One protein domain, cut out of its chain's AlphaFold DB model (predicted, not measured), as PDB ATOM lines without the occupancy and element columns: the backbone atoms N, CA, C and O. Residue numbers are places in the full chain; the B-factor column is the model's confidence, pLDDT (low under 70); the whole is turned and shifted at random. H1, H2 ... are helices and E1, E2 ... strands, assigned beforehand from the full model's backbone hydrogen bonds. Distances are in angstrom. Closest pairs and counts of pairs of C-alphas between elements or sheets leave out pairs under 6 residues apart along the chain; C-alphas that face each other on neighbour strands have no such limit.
ATOM      1  N   MET A   3      52.119   2.175  25.910       88.12
ATOM      2  CA  MET A   3      51.483   1.419  26.981       88.12
ATOM      3  C   MET A   3      49.981   1.595  26.836       88.12
ATOM      4  O   MET A   3      49.502   2.727  26.790       88.12
ATOM      5  N   TRP A   4      49.263   0.483  26.757       89.25
ATOM      6  CA  TRP A   4      47.811   0.471  26.698       89.25
ATOM      7  C   TRP A   4      47.287  -0.274  27.907       89.25
ATOM      8  O   TRP A   4      47.813  -1.319  28.288       89.25
ATOM      9  N   MET A   5      46.260   0.286  28.524       90.62
ATOM     10  CA  MET A   5      45.662  -0.260  29.727       90.62
ATOM     11  C   MET A   5      44.192  -0.532  29.453       90.62
ATOM     12  O   MET A   5      43.479   0.339  28.960       90.62
ATOM     13  N   PHE A   6      43.756  -1.741  29.782       89.88
ATOM     14  CA  PHE A   6      42.354  -2.110  29.817       89.88
ATOM     15  C   PHE A   6      41.951  -2.284  31.279       89.88
ATOM     16  O   PHE A   6      42.516  -3.110  32.003       89.88
ATOM     17  N   SER A   7      41.015  -1.462  31.734       90.75
ATOM     18  CA  SER A   7      40.582  -1.413  33.129       90.75
ATOM     19  C   SER A   7      39.074  -1.232  33.216       90.75
ATOM     20  O   SER A   7      38.506  -0.485  32.420       90.75
ATOM     21  N   GLY A   8      38.448  -1.861  34.205       88.94
ATOM     22  CA  GLY A   8      37.027  -1.718  34.499       88.94
ATOM     23  C   GLY A   8      36.757  -0.812  35.697       88.94
ATOM     24  O   GLY A   8      37.608  -0.630  36.567       88.94
ATOM     25  N   SER A   9      35.540  -0.280  35.754       88.81
ATOM     26  CA  SER A   9      35.005   0.431  36.919       88.81
ATOM     27  C   SER A   9      33.602  -0.088  37.232       88.81
ATOM     28  O   SER A   9      32.878  -0.485  36.319       88.81
ATOM     29  N   VAL A  10      33.223  -0.088  38.510       87.56
ATOM     30  CA  VAL A  10      31.902  -0.546  38.967       87.56
ATOM     31  C   VAL A  10      30.926   0.630  38.916       87.56
ATOM     32  O   VAL A  10      31.114   1.629  39.616       87.56
ATOM     33  N   VAL A  11      29.898   0.536  38.071       86.44
ATOM     34  CA  VAL A  11      28.960   1.641  37.801       86.44
ATOM     35  C   VAL A  11      28.088   1.948  39.020       86.44
ATOM     36  O   VAL A  11      27.723   3.102  39.251       86.44
ATOM     37  N   GLU A  12      27.817   0.953  39.854       85.12
ATOM     38  CA  GLU A  12      27.018   1.063  41.073       85.12
ATOM     39  C   GLU A  12      27.714   1.906  42.155       85.12
ATOM     40  O   GLU A  12      27.060   2.420  43.062       85.12
ATOM     41  N   LEU A  13      29.032   2.122  42.053       83.94
ATOM     42  CA  LEU A  13      29.733   3.014  42.971       83.94
ATOM     43  C   LEU A  13      29.318   4.479  42.739       83.94
ATOM     44  O   LEU A  13      29.125   4.899  41.594       83.94
ATOM     45  N   PRO A  14      29.265   5.319  43.790       88.38
ATOM     46  CA  PRO A  14      29.113   6.764  43.643       88.38
ATOM     47  C   PRO A  14      30.154   7.350  42.682       88.38
ATOM     48  O   PRO A  14      31.321   6.960  42.719       88.38
ATOM     49  N   ALA A  15      29.780   8.346  41.872       81.56
ATOM     50  CA  ALA A  15      30.663   8.925  40.848       81.56
ATOM     51  C   ALA A  15      32.039   9.376  41.390       81.56
ATOM     52  O   ALA A  15      33.059   9.191  40.730       81.56
ATOM     53  N   LYS A  16      32.086   9.892  42.629       83.25
ATOM     54  CA  LYS A  16      33.329  10.295  43.320       83.25
ATOM     55  C   LYS A  16      34.264   9.125  43.664       83.25
ATOM     56  O   LYS A  16      35.436   9.358  43.952       83.25
ATOM     57  N   LEU A  17      33.740   7.901  43.695       84.00
ATOM     58  CA  LEU A  17      34.470   6.675  44.009       84.00
ATOM     59  C   LEU A  17      34.819   5.866  42.757       84.00
ATOM     60  O   LEU A  17      35.868   5.229  42.781       84.00
ATOM     61  N   ARG A  18      34.023   5.929  41.677       83.25
ATOM     62  CA  ARG A  18      34.258   5.169  40.426       83.25
ATOM     63  C   ARG A  18      35.668   5.344  39.864       83.25
ATOM     64  O   ARG A  18      36.305   4.368  39.503       83.25
ATOM     65  N   TYR A  19      36.157   6.584  39.839       78.56
ATOM     66  CA  TYR A  19      37.423   6.948  39.190       78.56
ATOM     67  C   TYR A  19      38.612   7.058  40.151       78.56
ATOM     68  O   TYR A  19      39.668   7.571  39.782       78.56
ATOM     69  N   ARG A  20      38.465   6.621  41.409       82.25
ATOM     70  CA  ARG A  20      39.615   6.553  42.318       82.25
ATOM     71  C   ARG A  20      40.478   5.353  41.947       82.25
ATOM     72  O   ARG A  20      39.951   4.296  41.624       82.25
ATOM     73  N   GLY A  21      41.802   5.497  42.045       75.25
ATOM     74  CA  GLY A  21      42.749   4.463  41.606       75.25
ATOM     75  C   GLY A  21      42.547   3.087  42.254       75.25
ATOM     76  O   GLY A  21      42.861   2.082  41.637       75.25
ATOM     77  N   TYR A  22      41.972   3.027  43.459       81.44
ATOM     78  CA  TYR A  22      41.661   1.771  44.153       81.44
ATOM     79  C   TYR A  22      40.310   1.141  43.765       81.44
ATOM     80  O   TYR A  22      40.038   0.012  44.157       81.44
ATOM     81  N   SER A  23      39.458   1.861  43.031       82.50
ATOM     82  CA  SER A  23      38.168   1.364  42.520       82.50
ATOM     83  C   SER A  23      38.248   0.928  41.055       82.50
ATOM     84  O   SER A  23      37.286   0.379  40.520       82.50
ATOM     85  N   MET A  24      39.377   1.206  40.399       86.19
ATOM     86  CA  MET A  24      39.657   0.794  39.029       86.19
ATOM     87  C   MET A  24      40.245  -0.612  39.052       86.19
ATOM     88  O   MET A  24      41.323  -0.845  39.602       86.19
ATOM     89  N   ILE A  25      39.540  -1.553  38.440       88.12
ATOM     90  CA  ILE A  25      39.996  -2.932  38.318       88.12
ATOM     91  C   ILE A  25      40.898  -2.988  37.094       88.12
ATOM     92  O   ILE A  25      40.431  -2.864  35.961       88.12
ATOM     93  N   LEU A  26      42.199  -3.151  37.311       90.25
ATOM     94  CA  LEU A  26      43.133  -3.380  36.219       90.25
ATOM     95  C   LEU A  26      42.896  -4.779  35.649       90.25
ATOM     96  O   LEU A  26      43.099  -5.770  36.345       90.25
ATOM     97  N   MET A  27      42.477  -4.847  34.389       90.25
ATOM     98  CA  MET A  27      42.178  -6.111  33.726       90.25
ATOM     99  C   MET A  27      43.377  -6.564  32.889       90.25
ATOM    100  O   MET A  27      43.873  -7.667  33.086       90.25
ATOM    101  N   SER A  28      43.897  -5.709  32.000       91.31
ATOM    102  CA  SER A  28      45.049  -6.037  31.146       91.31
ATOM    103  C   SER A  28      45.954  -4.838  30.887       91.31
ATOM    104  O   SER A  28      45.501  -3.693  30.854       91.31
ATOM    105  N   ILE A  29      47.241  -5.104  30.651       91.69
ATOM    106  CA  ILE A  29      48.227  -4.118  30.199       91.69
ATOM    107  C   ILE A  29      48.935  -4.670  28.963       91.69
ATOM    108  O   ILE A  29      49.417  -5.800  28.971       91.69
ATOM    109  N   TRP A  30      49.042  -3.846  27.925       89.69
ATOM    110  CA  TRP A  30      49.941  -4.066  26.799       89.69
ATOM    111  C   TRP A  30      51.103  -3.082  26.860       89.69
ATOM    112  O   TRP A  30      50.897  -1.871  26.960       89.69
ATOM    113  N   VAL A  31      52.324  -3.596  26.740       90.88
ATOM    114  CA  VAL A  31      53.544  -2.794  26.629       90.88
ATOM    115  C   VAL A  31      54.269  -3.228  25.365       90.88
ATOM    116  O   VAL A  31      54.654  -4.387  25.239       90.88
ATOM    117  N   GLY A  32      54.448  -2.308  24.418       84.81
ATOM    118  CA  GLY A  32      55.094  -2.616  23.144       84.81
ATOM    119  C   GLY A  32      55.600  -1.379  22.410       84.81
ATOM    120  O   GLY A  32      55.401  -0.239  22.838       84.81
ATOM    121  N   TYR A  33      56.291  -1.582  21.290       85.69
ATOM    122  CA  TYR A  33      56.659  -0.487  20.383       85.69
ATOM    123  C   TYR A  33      55.539  -0.150  19.397       85.69
ATOM    124  O   TYR A  33      55.403   1.006  18.994       85.69
ATOM    125  N   THR A  34      54.709  -1.136  19.075       87.00
ATOM    126  CA  THR A  34      53.539  -1.018  18.212       87.00
ATOM    127  C   THR A  34      52.249  -1.003  19.029       87.00
ATOM    128  O   THR A  34      52.226  -1.274  20.235       87.00
ATOM    129  N   GLU A  35      51.163  -0.611  18.372       83.88
ATOM    130  CA  GLU A  35      49.822  -0.704  18.948       83.88
ATOM    131  C   GLU A  35      49.443  -2.180  19.115       83.88
ATOM    132  O   GLU A  35      49.823  -2.994  18.269       83.88
ATOM    133  N   PRO A  36      48.738  -2.549  20.200       87.38
ATOM    134  CA  PRO A  36      48.277  -3.915  20.372       87.38
ATOM    135  C   PRO A  36      47.386  -4.298  19.201       87.38
ATOM    136  O   PRO A  36      46.509  -3.526  18.812       87.38
ATOM    137  N   GLN A  37      47.547  -5.519  18.697       86.62
ATOM    138  CA  GLN A  37      46.490  -6.145  17.915       86.62
ATOM    139  C   GLN A  37      45.333  -6.453  18.880       86.62
ATOM    140  O   GLN A  37      45.480  -7.339  19.727       86.62
ATOM    141  N   PRO A  38      44.197  -5.732  18.821       82.56
ATOM    142  CA  PRO A  38      43.216  -5.738  19.912       82.56
ATOM    143  C   PRO A  38      42.581  -7.110  20.102       82.56
ATOM    144  O   PRO A  38      42.382  -7.556  21.226       82.56
ATOM    145  N   HIS A  39      42.361  -7.818  18.994       81.50
ATOM    146  CA  HIS A  39      41.835  -9.176  18.976       81.50
ATOM    147  C   HIS A  39      42.783 -10.217  19.586       81.50
ATOM    148  O   HIS A  39      42.314 -11.293  19.919       81.50
ATOM    149  N   LEU A  40      44.088  -9.939  19.720       85.94
ATOM    150  CA  LEU A  40      45.026 -10.799  20.451       85.94
ATOM    151  C   LEU A  40      45.133 -10.356  21.906       85.94
ATOM    152  O   LEU A  40      45.017 -11.173  22.814       85.94
ATOM    153  N   TRP A  41      45.327  -9.052  22.123       90.06
ATOM    154  CA  TRP A  41      45.535  -8.485  23.452       90.06
ATOM    155  C   TRP A  41      44.318  -8.666  24.366       90.06
ATOM    156  O   TRP A  41      44.469  -9.023  25.535       90.06
ATOM    157  N   LEU A  42      43.114  -8.444  23.838       87.25
ATOM    158  CA  LEU A  42      41.880  -8.470  24.619       87.25
ATOM    159  C   LEU A  42      41.158  -9.818  24.570       87.25
ATOM    160  O   LEU A  42      40.219  -9.994  25.336       87.25
ATOM    161  N   LYS A  43      41.594 -10.779  23.738       86.62
ATOM    162  CA  LYS A  43      40.900 -12.069  23.541       86.62
ATOM    163  C   LYS A  43      40.594 -12.771  24.851       86.62
ATOM    164  O   LYS A  43      39.452 -13.118  25.118       86.62
ATOM    165  N   THR A  44      41.629 -12.960  25.666       87.19
ATOM    166  CA  THR A  44      41.515 -13.678  26.934       87.19
ATOM    167  C   THR A  44      40.528 -12.973  27.851       87.19
ATOM    168  O   THR A  44      39.635 -13.608  28.383       87.19
ATOM    169  N   ILE A  45      40.630 -11.649  27.972       87.88
ATOM    170  CA  ILE A  45      39.768 -10.888  28.881       87.88
ATOM    171  C   ILE A  45      38.329 -10.846  28.393       87.88
ATOM    172  O   ILE A  45      37.424 -10.976  29.203       87.88
ATOM    173  N   ILE A  46      38.104 -10.681  27.092       85.25
ATOM    174  CA  ILE A  46      36.757 -10.694  26.520       85.25
ATOM    175  C   ILE A  46      36.117 -12.066  26.735       85.25
ATOM    176  O   ILE A  46      34.989 -12.123  27.203       85.25
ATOM    177  N   ASN A  47      36.850 -13.156  26.497       86.19
ATOM    178  CA  ASN A  47      36.343 -14.507  26.737       86.19
ATOM    179  C   ASN A  47      35.997 -14.745  28.216       86.19
ATOM    180  O   ASN A  47      34.954 -15.321  28.509       86.19
ATOM    181  N   GLU A  48      36.843 -14.281  29.140       86.12
ATOM    182  CA  GLU A  48      36.569 -14.354  30.582       86.12
ATOM    183  C   GLU A  48      35.356 -13.500  30.969       86.12
ATOM    184  O   GLU A  48      34.484 -13.948  31.707       86.12
ATOM    185  N   LEU A  49      35.248 -12.283  30.434       83.69
ATOM    186  CA  LEU A  49      34.100 -11.408  30.666       83.69
ATOM    187  C   LEU A  49      32.802 -12.007  30.110       83.69
ATOM    188  O   LEU A  49      31.773 -11.926  30.775       83.69
ATOM    189  N   ASP A  50      32.843 -12.640  28.938       83.19
ATOM    190  CA  ASP A  50      31.703 -13.346  28.346       83.19
ATOM    191  C   ASP A  50      31.318 -14.585  29.155       83.19
ATOM    192  O   ASP A  50      30.130 -14.874  29.318       83.19
ATOM    193  N   HIS A  51      32.302 -15.308  29.686       83.38
ATOM    194  CA  HIS A  51      32.067 -16.429  30.589       83.38
ATOM    195  C   HIS A  51      31.388 -15.956  31.884       83.38
ATOM    196  O   HIS A  51      30.349 -16.494  32.260       83.38
ATOM    197  N   ILE A  52      31.906 -14.892  32.511       79.75
ATOM    198  CA  ILE A  52      31.321 -14.286  33.720       79.75
ATOM    199  C   ILE A  52      29.922 -13.718  33.437       79.75
ATOM    200  O   ILE A  52      29.039 -13.815  34.279       79.75
ATOM    201  N   LYS A  53      29.679 -13.156  32.248       79.25
ATOM    202  CA  LYS A  53      28.356 -12.653  31.841       79.25
ATOM    203  C   LYS A  53      27.313 -13.772  31.734       79.25
ATOM    204  O   LYS A  53      26.128 -13.513  31.940       79.25
ATOM    205  N   LYS A  54      27.735 -14.987  31.364       81.25
ATOM    206  CA  LYS A  54      26.860 -16.159  31.186       81.25
ATOM    207  C   LYS A  54      26.632 -16.943  32.474       81.25
ATOM    208  O   LYS A  54      25.624 -17.635  32.568       81.25
ATOM    209  N   GLN A  55      27.556 -16.867  33.426       77.94
ATOM    210  CA  GLN A  55      27.426 -17.547  34.707       77.94
ATOM    211  C   GLN A  55      26.823 -16.611  35.749       77.94
ATOM    212  O   GLN A  55      27.427 -15.603  36.117       77.94
ATOM    213  N   ASP A  56      25.661 -16.982  36.282       72.31
ATOM    214  CA  ASP A  56      25.198 -16.390  37.531       72.31
ATOM    215  C   ASP A  56      26.218 -16.760  38.613       72.31
ATOM    216  O   ASP A  56      26.477 -17.934  38.893       72.31
ATOM    217  N   THR A  57      26.901 -15.748  39.146       68.44
ATOM    218  CA  THR A  57      27.972 -15.985  40.108       68.44
ATOM    219  C   THR A  57      27.367 -15.947  41.500       68.44
ATOM    220  O   THR A  57      27.052 -14.876  42.023       68.44
ATOM    221  N   ILE A  58      27.228 -17.122  42.112       63.91
ATOM    222  CA  ILE A  58      26.767 -17.242  43.494       63.91
ATOM    223  C   ILE A  58      27.953 -16.956  44.413       63.91
ATOM    224  O   ILE A  58      28.818 -17.807  44.632       63.91
ATOM    225  N   ILE A  59      28.009 -15.750  44.972       71.75
ATOM    226  CA  ILE A  59      29.004 -15.405  45.992       71.75
ATOM    227  C   ILE A  59      28.257 -15.290  47.315       71.75
ATOM    228  O   ILE A  59      27.426 -14.408  47.491       71.75
ATOM    229  N   LYS A  60      28.559 -16.176  48.271       72.62
ATOM    230  CA  LYS A  60      27.950 -16.165  49.619       72.62
ATOM    231  C   LYS A  60      26.410 -16.235  49.608       72.62
ATOM    232  O   LYS A  60      25.766 -15.486  50.335       72.62
ATOM    233  N   LYS A  61      25.832 -17.134  48.802       79.31
ATOM    234  CA  LYS A  61      24.370 -17.310  48.642       79.31
ATOM    235  C   LYS A  61      23.628 -16.075  48.095       79.31
ATOM    236  O   LYS A  61      22.409 -16.020  48.177       79.31
ATOM    237  N   ILE A  62      24.347 -15.087  47.561       70.50
ATOM    238  CA  ILE A  62      23.762 -13.957  46.842       70.50
ATOM    239  C   ILE A  62      24.099 -14.142  45.367       70.50
ATOM    240  O   ILE A  62      25.271 -14.311  45.011       70.50
ATOM    241  N   ASP A  63      23.070 -14.099  44.528       72.50
ATOM    242  CA  ASP A  63      23.221 -14.148  43.080       72.50
ATOM    243  C   ASP A  63      23.683 -12.786  42.576       72.50
ATOM    244  O   ASP A  63      22.955 -11.788  42.613       72.50
ATOM    245  N   TYR A  64      24.927 -12.734  42.109       73.88
ATOM    246  CA  TYR A  64      25.460 -11.558  41.444       73.88
ATOM    247  C   TYR A  64      25.371 -11.746  39.938       73.88
ATOM    248  O   TYR A  64      25.947 -12.676  39.370       73.88
ATOM    249  N   ARG A  65      24.707 -10.793  39.281       75.69
ATOM    250  CA  ARG A  65      24.687 -10.688  37.825       75.69
ATOM    251  C   ARG A  65      25.589  -9.549  37.382       75.69
ATOM    252  O   ARG A  65      25.269  -8.379  37.593       75.69
ATOM    253  N   LEU A  66      26.713  -9.877  36.753       77.19
ATOM    254  CA  LEU A  66      27.594  -8.863  36.183       77.19
ATOM    255  C   LEU A  66      27.045  -8.400  34.828       77.19
ATOM    256  O   LEU A  66      26.892  -9.196  33.903       77.19
ATOM    257  N   LYS A  67      26.791  -7.095  34.687       80.25
ATOM    258  CA  LYS A  67      26.432  -6.478  33.404       80.25
ATOM    259  C   LYS A  67      27.507  -5.485  32.978       80.25
ATOM    260  O   LYS A  67      27.818  -4.540  33.696       80.25
ATOM    261  N   ILE A  68      28.048  -5.677  31.781       77.50
ATOM    262  CA  ILE A  68      28.935  -4.700  31.145       77.50
ATOM    263  C   ILE A  68      28.050  -3.572  30.607       77.50
ATOM    264  O   ILE A  68      27.188  -3.819  29.772       77.50
ATOM    265  N   TYR A  69      28.217  -2.357  31.137       77.94
ATOM    266  CA  TYR A  69      27.357  -1.209  30.810       77.94
ATOM    267  C   TYR A  69      27.864  -0.377  29.625       77.94
ATOM    268  O   TYR A  69      27.091   0.309  28.969       77.94
ATOM    269  N   GLY A  70      29.173  -0.385  29.378       78.38
ATOM    270  CA  GLY A  70      29.759   0.377  28.286       78.38
ATOM    271  C   GLY A  70      31.279   0.389  28.325       78.38
ATOM    272  O   GLY A  70      31.901   0.033  29.328       78.38
ATOM    273  N   ILE A  71      31.869   0.815  27.214       79.50
ATOM    274  CA  ILE A  71      33.317   0.917  27.033       79.50
ATOM    275  C   ILE A  71      33.672   2.380  26.878       79.50
ATOM    276  O   ILE A  71      33.061   3.114  26.105       79.50
ATOM    277  N   THR A  72      34.681   2.803  27.626       79.62
ATOM    278  CA  THR A  72      35.222   4.155  27.545       79.62
ATOM    279  C   THR A  72      36.707   4.066  27.237       79.62
ATOM    280  O   THR A  72      37.387   3.131  27.656       79.62
ATOM    281  N   GLY A  73      37.205   5.015  26.455       79.06
ATOM    282  CA  GLY A  73      38.594   5.057  26.024       79.06
ATOM    283  C   GLY A  73      38.863   6.332  25.244       79.06
ATOM    284  O   GLY A  73      37.935   7.037  24.842       79.06
ATOM    285  N   ASP A  74      40.136   6.640  25.034       73.44
ATOM    286  CA  ASP A  74      40.508   7.676  24.082       73.44
ATOM    287  C   ASP A  74      40.206   7.224  22.637       73.44
ATOM    288  O   ASP A  74      39.942   6.051  22.357       73.44
ATOM    289  N   CYS A  75      40.195   8.167  21.693       69.81
ATOM    290  CA  CYS A  75      39.868   7.862  20.295       69.81
ATOM    291  C   CYS A  75      40.774   6.774  19.675       69.81
ATOM    292  O   CYS A  75      40.246   5.926  18.952       69.81
ATOM    293  N   PRO A  76      42.096   6.734  19.947       73.69
ATOM    294  CA  PRO A  76      42.956   5.632  19.519       73.69
ATOM    295  C   PRO A  76      42.550   4.263  20.090       73.69
ATOM    296  O   PRO A  76      42.512   3.291  19.333       73.69
ATOM    297  N   ALA A  77      42.195   4.167  21.377       76.31
ATOM    298  CA  ALA A  77      41.773   2.901  21.986       76.31
ATOM    299  C   ALA A  77      40.429   2.441  21.434       76.31
ATOM    300  O   ALA A  77      40.277   1.282  21.052       76.31
ATOM    301  N   LEU A  78      39.466   3.355  21.329       75.75
ATOM    302  CA  LEU A  78      38.142   3.037  20.800       75.75
ATOM    303  C   LEU A  78      38.205   2.623  19.328       75.75
ATOM    304  O   LEU A  78      37.532   1.672  18.941       75.75
ATOM    305  N   LYS A  79      39.061   3.270  18.521       71.38
ATOM    306  CA  LYS A  79      39.344   2.865  17.135       71.38
ATOM    307  C   LYS A  79      39.721   1.386  17.060       71.38
ATOM    308  O   LYS A  79      39.157   0.641  16.262       71.38
ATOM    309  N   LEU A  80      40.688   1.002  17.886       71.81
ATOM    310  CA  LEU A  80      41.253  -0.339  17.941       71.81
ATOM    311  C   LEU A  80      40.228  -1.368  18.432       71.81
ATOM    312  O   LEU A  80      40.027  -2.393  17.786       71.81
ATOM    313  N   ILE A  81      39.569  -1.086  19.554       71.75
ATOM    314  CA  ILE A  81      38.655  -2.019  20.224       71.75
ATOM    315  C   ILE A  81      37.396  -2.238  19.394       71.75
ATOM    316  O   ILE A  81      36.997  -3.369  19.140       71.75
ATOM    317  N   LEU A  82      36.787  -1.153  18.933       68.69
ATOM    318  CA  LEU A  82      35.485  -1.216  18.294       68.69
ATOM    319  C   LEU A  82      35.583  -1.503  16.777       68.69
ATOM    320  O   LEU A  82      34.565  -1.548  16.088       68.69
ATOM    321  N   ASN A  83      36.799  -1.694  16.244       61.19
ATOM    322  CA  ASN A  83      37.088  -1.826  14.809       61.19
ATOM    323  C   ASN A  83      36.551  -0.643  13.976       61.19
ATOM    324  O   ASN A  83      36.026  -0.802  12.872       61.19
ATOM    325  N   PHE A  84      36.662   0.572  14.520       60.88
ATOM    326  CA  PHE A  84      36.248   1.788  13.828       60.88
ATOM    327  C   PHE A  84      37.404   2.311  12.996       60.88
ATOM    328  O   PHE A  84      38.578   2.216  13.349       60.88
ATOM    329  N   THR A  85      37.080   2.974  11.899       52.22
ATOM    330  CA  THR A  85      38.068   3.779  11.192       52.22
ATOM    331  C   THR A  85      38.178   5.114  11.879       52.22
ATOM    332  O   THR A  85      37.502   6.068  11.504       52.22
ATOM    333  N   GLY A  86      38.992   5.152  12.931       52.81
ATOM    334  CA  GLY A  86      39.330   6.394  13.617       52.81
ATOM    335  C   GLY A  86      39.782   7.427  12.595       52.81
ATOM    336  O   GLY A  86      40.409   7.022  11.622       52.81
ATOM    337  N   HIS A  87      39.401   8.692  12.802       52.31
ATOM    338  CA  HIS A  87      39.719   9.885  11.998       52.31
ATOM    339  C   HIS A  87      40.529   9.564  10.724       52.31
ATOM    340  O   HIS A  87      41.748   9.698  10.709       52.31
ATOM    341  N   GLY A  88      39.889   8.997   9.694       48.16
ATOM    342  CA  GLY A  88      40.631   8.359   8.597       48.16
ATOM    343  C   GLY A  88      39.851   7.883   7.369       48.16
ATOM    344  O   GLY A  88      40.428   7.855   6.285       48.16
ATOM    345  N   ARG A  89      38.575   7.474   7.489       53.06
ATOM    346  CA  ARG A  89      37.734   7.116   6.325       53.06
ATOM    347  C   ARG A  89      36.774   8.245   5.946       53.06
ATOM    348  O   ARG A  89      37.206   9.283   5.484       53.06
ATOM    349  N   TYR A  90      35.467   8.086   6.074       50.31
ATOM    350  CA  TYR A  90      34.577   9.191   5.726       50.31
ATOM    351  C   TYR A  90      34.455  10.147   6.903       50.31
ATOM    352  O   TYR A  90      34.688  11.317   6.708       50.31
ATOM    353  N   TYR A  91      34.232   9.693   8.133       53.81
ATOM    354  CA  TYR A  91      33.789  10.594   9.200       53.81
ATOM    355  C   TYR A  91      34.816  10.874  10.302       53.81
ATOM    356  O   TYR A  91      35.736  10.084  10.510       53.81
ATOM    357  N   CYS A  92      34.688  12.031  10.963       52.22
ATOM    358  CA  CYS A  92      35.680  12.544  11.903       52.22
ATOM    359  C   CYS A  92      35.428  12.185  13.374       52.22
ATOM    360  O   CYS A  92      36.269  12.543  14.169       52.22
ATOM    361  N   CYS A  93      34.309  11.607  13.816       53.41
ATOM    362  CA  CYS A  93      34.153  11.177  15.221       53.41
ATOM    363  C   CYS A  93      32.955  10.219  15.385       53.41
ATOM    364  O   CYS A  93      32.146  10.101  14.470       53.41
ATOM    365  N   TRP A  94      32.819   9.568  16.552       51.09
ATOM    366  CA  TRP A  94      31.717   8.636  16.880       51.09
ATOM    367  C   TRP A  94      30.315   9.277  16.786       51.09
ATOM    368  O   TRP A  94      29.358   8.611  16.409       51.09
ATOM    369  N   PHE A  95      30.213  10.583  17.053       47.41
ATOM    370  CA  PHE A  95      28.987  11.386  16.932       47.41
ATOM    371  C   PHE A  95      28.961  12.288  15.683       47.41
ATOM    372  O   PHE A  95      27.906  12.765  15.269       47.41
ATOM    373  N   CYS A  96      30.131  12.564  15.101       49.44
ATOM    374  CA  CYS A  96      30.358  13.641  14.148       49.44
ATOM    375  C   CYS A  96      30.555  13.052  12.750       49.44
ATOM    376  O   CYS A  96      31.632  12.565  12.394       49.44
ATOM    377  N   TYR A  97      29.526  13.162  11.922       54.28
ATOM    378  CA  TYR A  97      29.544  12.725  10.531       54.28
ATOM    379  C   TYR A  97      30.239  13.753   9.598       54.28
ATOM    380  O   TYR A  97      29.736  14.037   8.513       54.28
ATOM    381  N   LEU A  98      31.412  14.309   9.958       56.19
ATOM    382  CA  LEU A  98      32.187  15.201   9.058       56.19
ATOM    383  C   LEU A  98      33.022  14.424   8.036       56.19
ATOM    384  O   LEU A  98      33.940  13.706   8.423       56.19
ATOM    385  N   LYS A  99      32.699  14.582   6.746       60.31
ATOM    386  CA  LYS A  99      33.210  13.765   5.636       60.31
ATOM    387  C   LYS A  99      34.614  14.209   5.171       60.31
ATOM    388  O   LYS A  99      34.773  15.351   4.769       60.31
ATOM    389  N   GLY A 100      35.616  13.331   5.190       60.94
ATOM    390  CA  GLY A 100      36.947  13.550   4.616       60.94
ATOM    391  C   GLY A 100      36.954  13.374   3.093       60.94
ATOM    392  O   GLY A 100      36.226  12.530   2.555       60.94
ATOM    393  N   GLU A 101      37.794  14.144   2.401       63.69
ATOM    394  CA  GLU A 101      37.886  14.187   0.932       63.69
ATOM    395  C   GLU A 101      39.198  13.569   0.428       63.69
ATOM    396  O   GLU A 101      40.189  13.519   1.152       63.69
ATOM    397  N   HIS A 102      39.210  13.050  -0.806       56.97
ATOM    398  CA  HIS A 102      40.429  12.526  -1.433       56.97
ATOM    399  C   HIS A 102      41.064  13.605  -2.306       56.97
ATOM    400  O   HIS A 102      40.503  13.969  -3.335       56.97
ATOM    401  N   ILE A 103      42.251  14.070  -1.925       61.16
ATOM    402  CA  ILE A 103      43.046  15.032  -2.696       61.16
ATOM    403  C   ILE A 103      44.369  14.338  -3.040       61.16
ATOM    404  O   ILE A 103      45.054  13.822  -2.159       61.16
ATOM    405  N   GLY A 104      44.694  14.224  -4.334       64.44
ATOM    406  CA  GLY A 104      45.899  13.518  -4.803       64.44
ATOM    407  C   GLY A 104      45.939  12.017  -4.465       64.44
ATOM    408  O   GLY A 104      47.013  11.455  -4.275       64.44
ATOM    409  N   GLY A 105      44.774  11.373  -4.319       57.38
ATOM    410  CA  GLY A 105      44.658   9.947  -3.979       57.38
ATOM    411  C   GLY A 105      44.804   9.609  -2.487       57.38
ATOM    412  O   GLY A 105      44.611   8.453  -2.116       57.38
ATOM    413  N   LYS A 106      45.078  10.587  -1.611       44.16
ATOM    414  CA  LYS A 106      45.111  10.417  -0.144       44.16
ATOM    415  C   LYS A 106      43.920  11.118   0.506       44.16
ATOM    416  O   LYS A 106      43.454  12.149   0.028       44.16
ATOM    417  N   ARG A 107      43.418  10.552   1.605       54.50
ATOM    418  CA  ARG A 107      42.238  11.061   2.303       54.50
ATOM    419  C   ARG A 107      42.616  12.097   3.350       54.50
ATOM    420  O   ARG A 107      43.332  11.783   4.297       54.50
ATOM    421  N   GLN A 108      42.132  13.314   3.161       55.34
ATOM    422  CA  GLN A 108      42.446  14.466   3.987       55.34
ATOM    423  C   GLN A 108      41.181  14.958   4.688       55.34
ATOM    424  O   GLN A 108      40.109  15.099   4.094       55.34
ATOM    425  N   TYR A 109      41.316  15.222   5.980       56.75
ATOM    426  CA  TYR A 109      40.352  16.016   6.723       56.75
ATOM    427  C   TYR A 109      40.861  17.439   6.653       56.75
ATOM    428  O   TYR A 109      41.975  17.703   7.102       56.75
TER     429      TYR A 109
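What this domain is: This is residues 3 to 109 of the 484 residues of the protein "Hypothetical protein" of Didymodactylos carnosus (UniProt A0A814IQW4). A long, loose model has a two-stranded antiparallel ribbon, E1 and E2, near its middle and a small strand hairpin at each far end, E3 and E4 at one and E5 and E6 at the other. Helix H4 lies near the middle as well, short H1 is in the loop that joins the two strands of the ribbon, and H2 and then H3 follow E2 and lead out towards the first hairpin, from which residues 65 to 74 run back to H4. The printed part has 107 residues, with four named helices and six named strands in the order E1, H1, E2, H2, H3, E3, E4, H4, E5, E6. The class is mixed, helices and strands, and the strands form three separate antiparallel sheets of two. The whole is loose, with a radius of gyration of the C-alphas of 18.0 A, and its outline is a rod spanning 65 by 28 by 27 A, the length made by the two end hairpins.

How they stand to each other: One sheet of two strands has E1, residues 3 to 9, and E2, residues 24 to 32, as antiparallel neighbours with 166 degrees between their directions. N 4 and O 30 are within hydrogen-bond range at 2.9 A, and N 25 and O 8 at 2.8 A. E2 bends by 62 degrees at residue 27. Between these strands in the chain is H1, residues 15 to 18, whose closest C-alpha pair with E1 is Ser 9 and Arg 18, 5.9 A apart. The closest C-alphas of E2 and H3, residues 43 to 54, are those of Met 27 and Ile 45, 7.2 A apart. H2, residues 38 to 41, and H3 meet only through their link. H2 and H4, residues 75 to 81, only just touch, with 3 pairs of C-alphas within 8 A, the closest being Pro 38 and Ile 81 at 5.9 A. H4 and E1 are only just apart, their closest C-alphas being 8.0 A from each other. E3, residues 57 to 59, and E4, residues 62 to 64, form an antiparallel hairpin at 141 degrees, with N 64 and O 57 at 3.0 A. E5, residues 101 to 103, and E6, residues 106 to 108, form another at 129 degrees, with N 108 and O 101 at 2.8 A. In H3 and H4 every O i to N i+4 pair is within hydrogen-bond range; H1 and H2 are too short for such a pair, and their one O i to N i+3 pair is within range in H2 but not in H1.

Where its parts are: E1 begins at C-alpha 3, at (51.483, 1.419, 26.981), and measures 19.3 A from first to last C-alpha, while E2 measures 22.4 A. H3, the longest helix with 12 residues, measures 16.5 A and ends at C-alpha 54, at (26.860, -16.159, 31.186). H4 measures 10.0 A. H1 and H2 have four residues each, and E3, E4, E5 and E6 three each. E6 ends at C-alpha 108, at (42.446, 14.466, 3.987).

The domain as a whole: The two C-alphas farthest apart are those of Lys 61 and Gly 104, at 65.3 A. The printed part has no cut. The link from H4 to E5, residues 82 to 100, is long, and the link from E4 to H4 is short but not tight; the others are tight. The mean pLDDT of the printed part is 75.0, and it is under 70 at residues 57 to 58, residue 75 and residues 82 to 109.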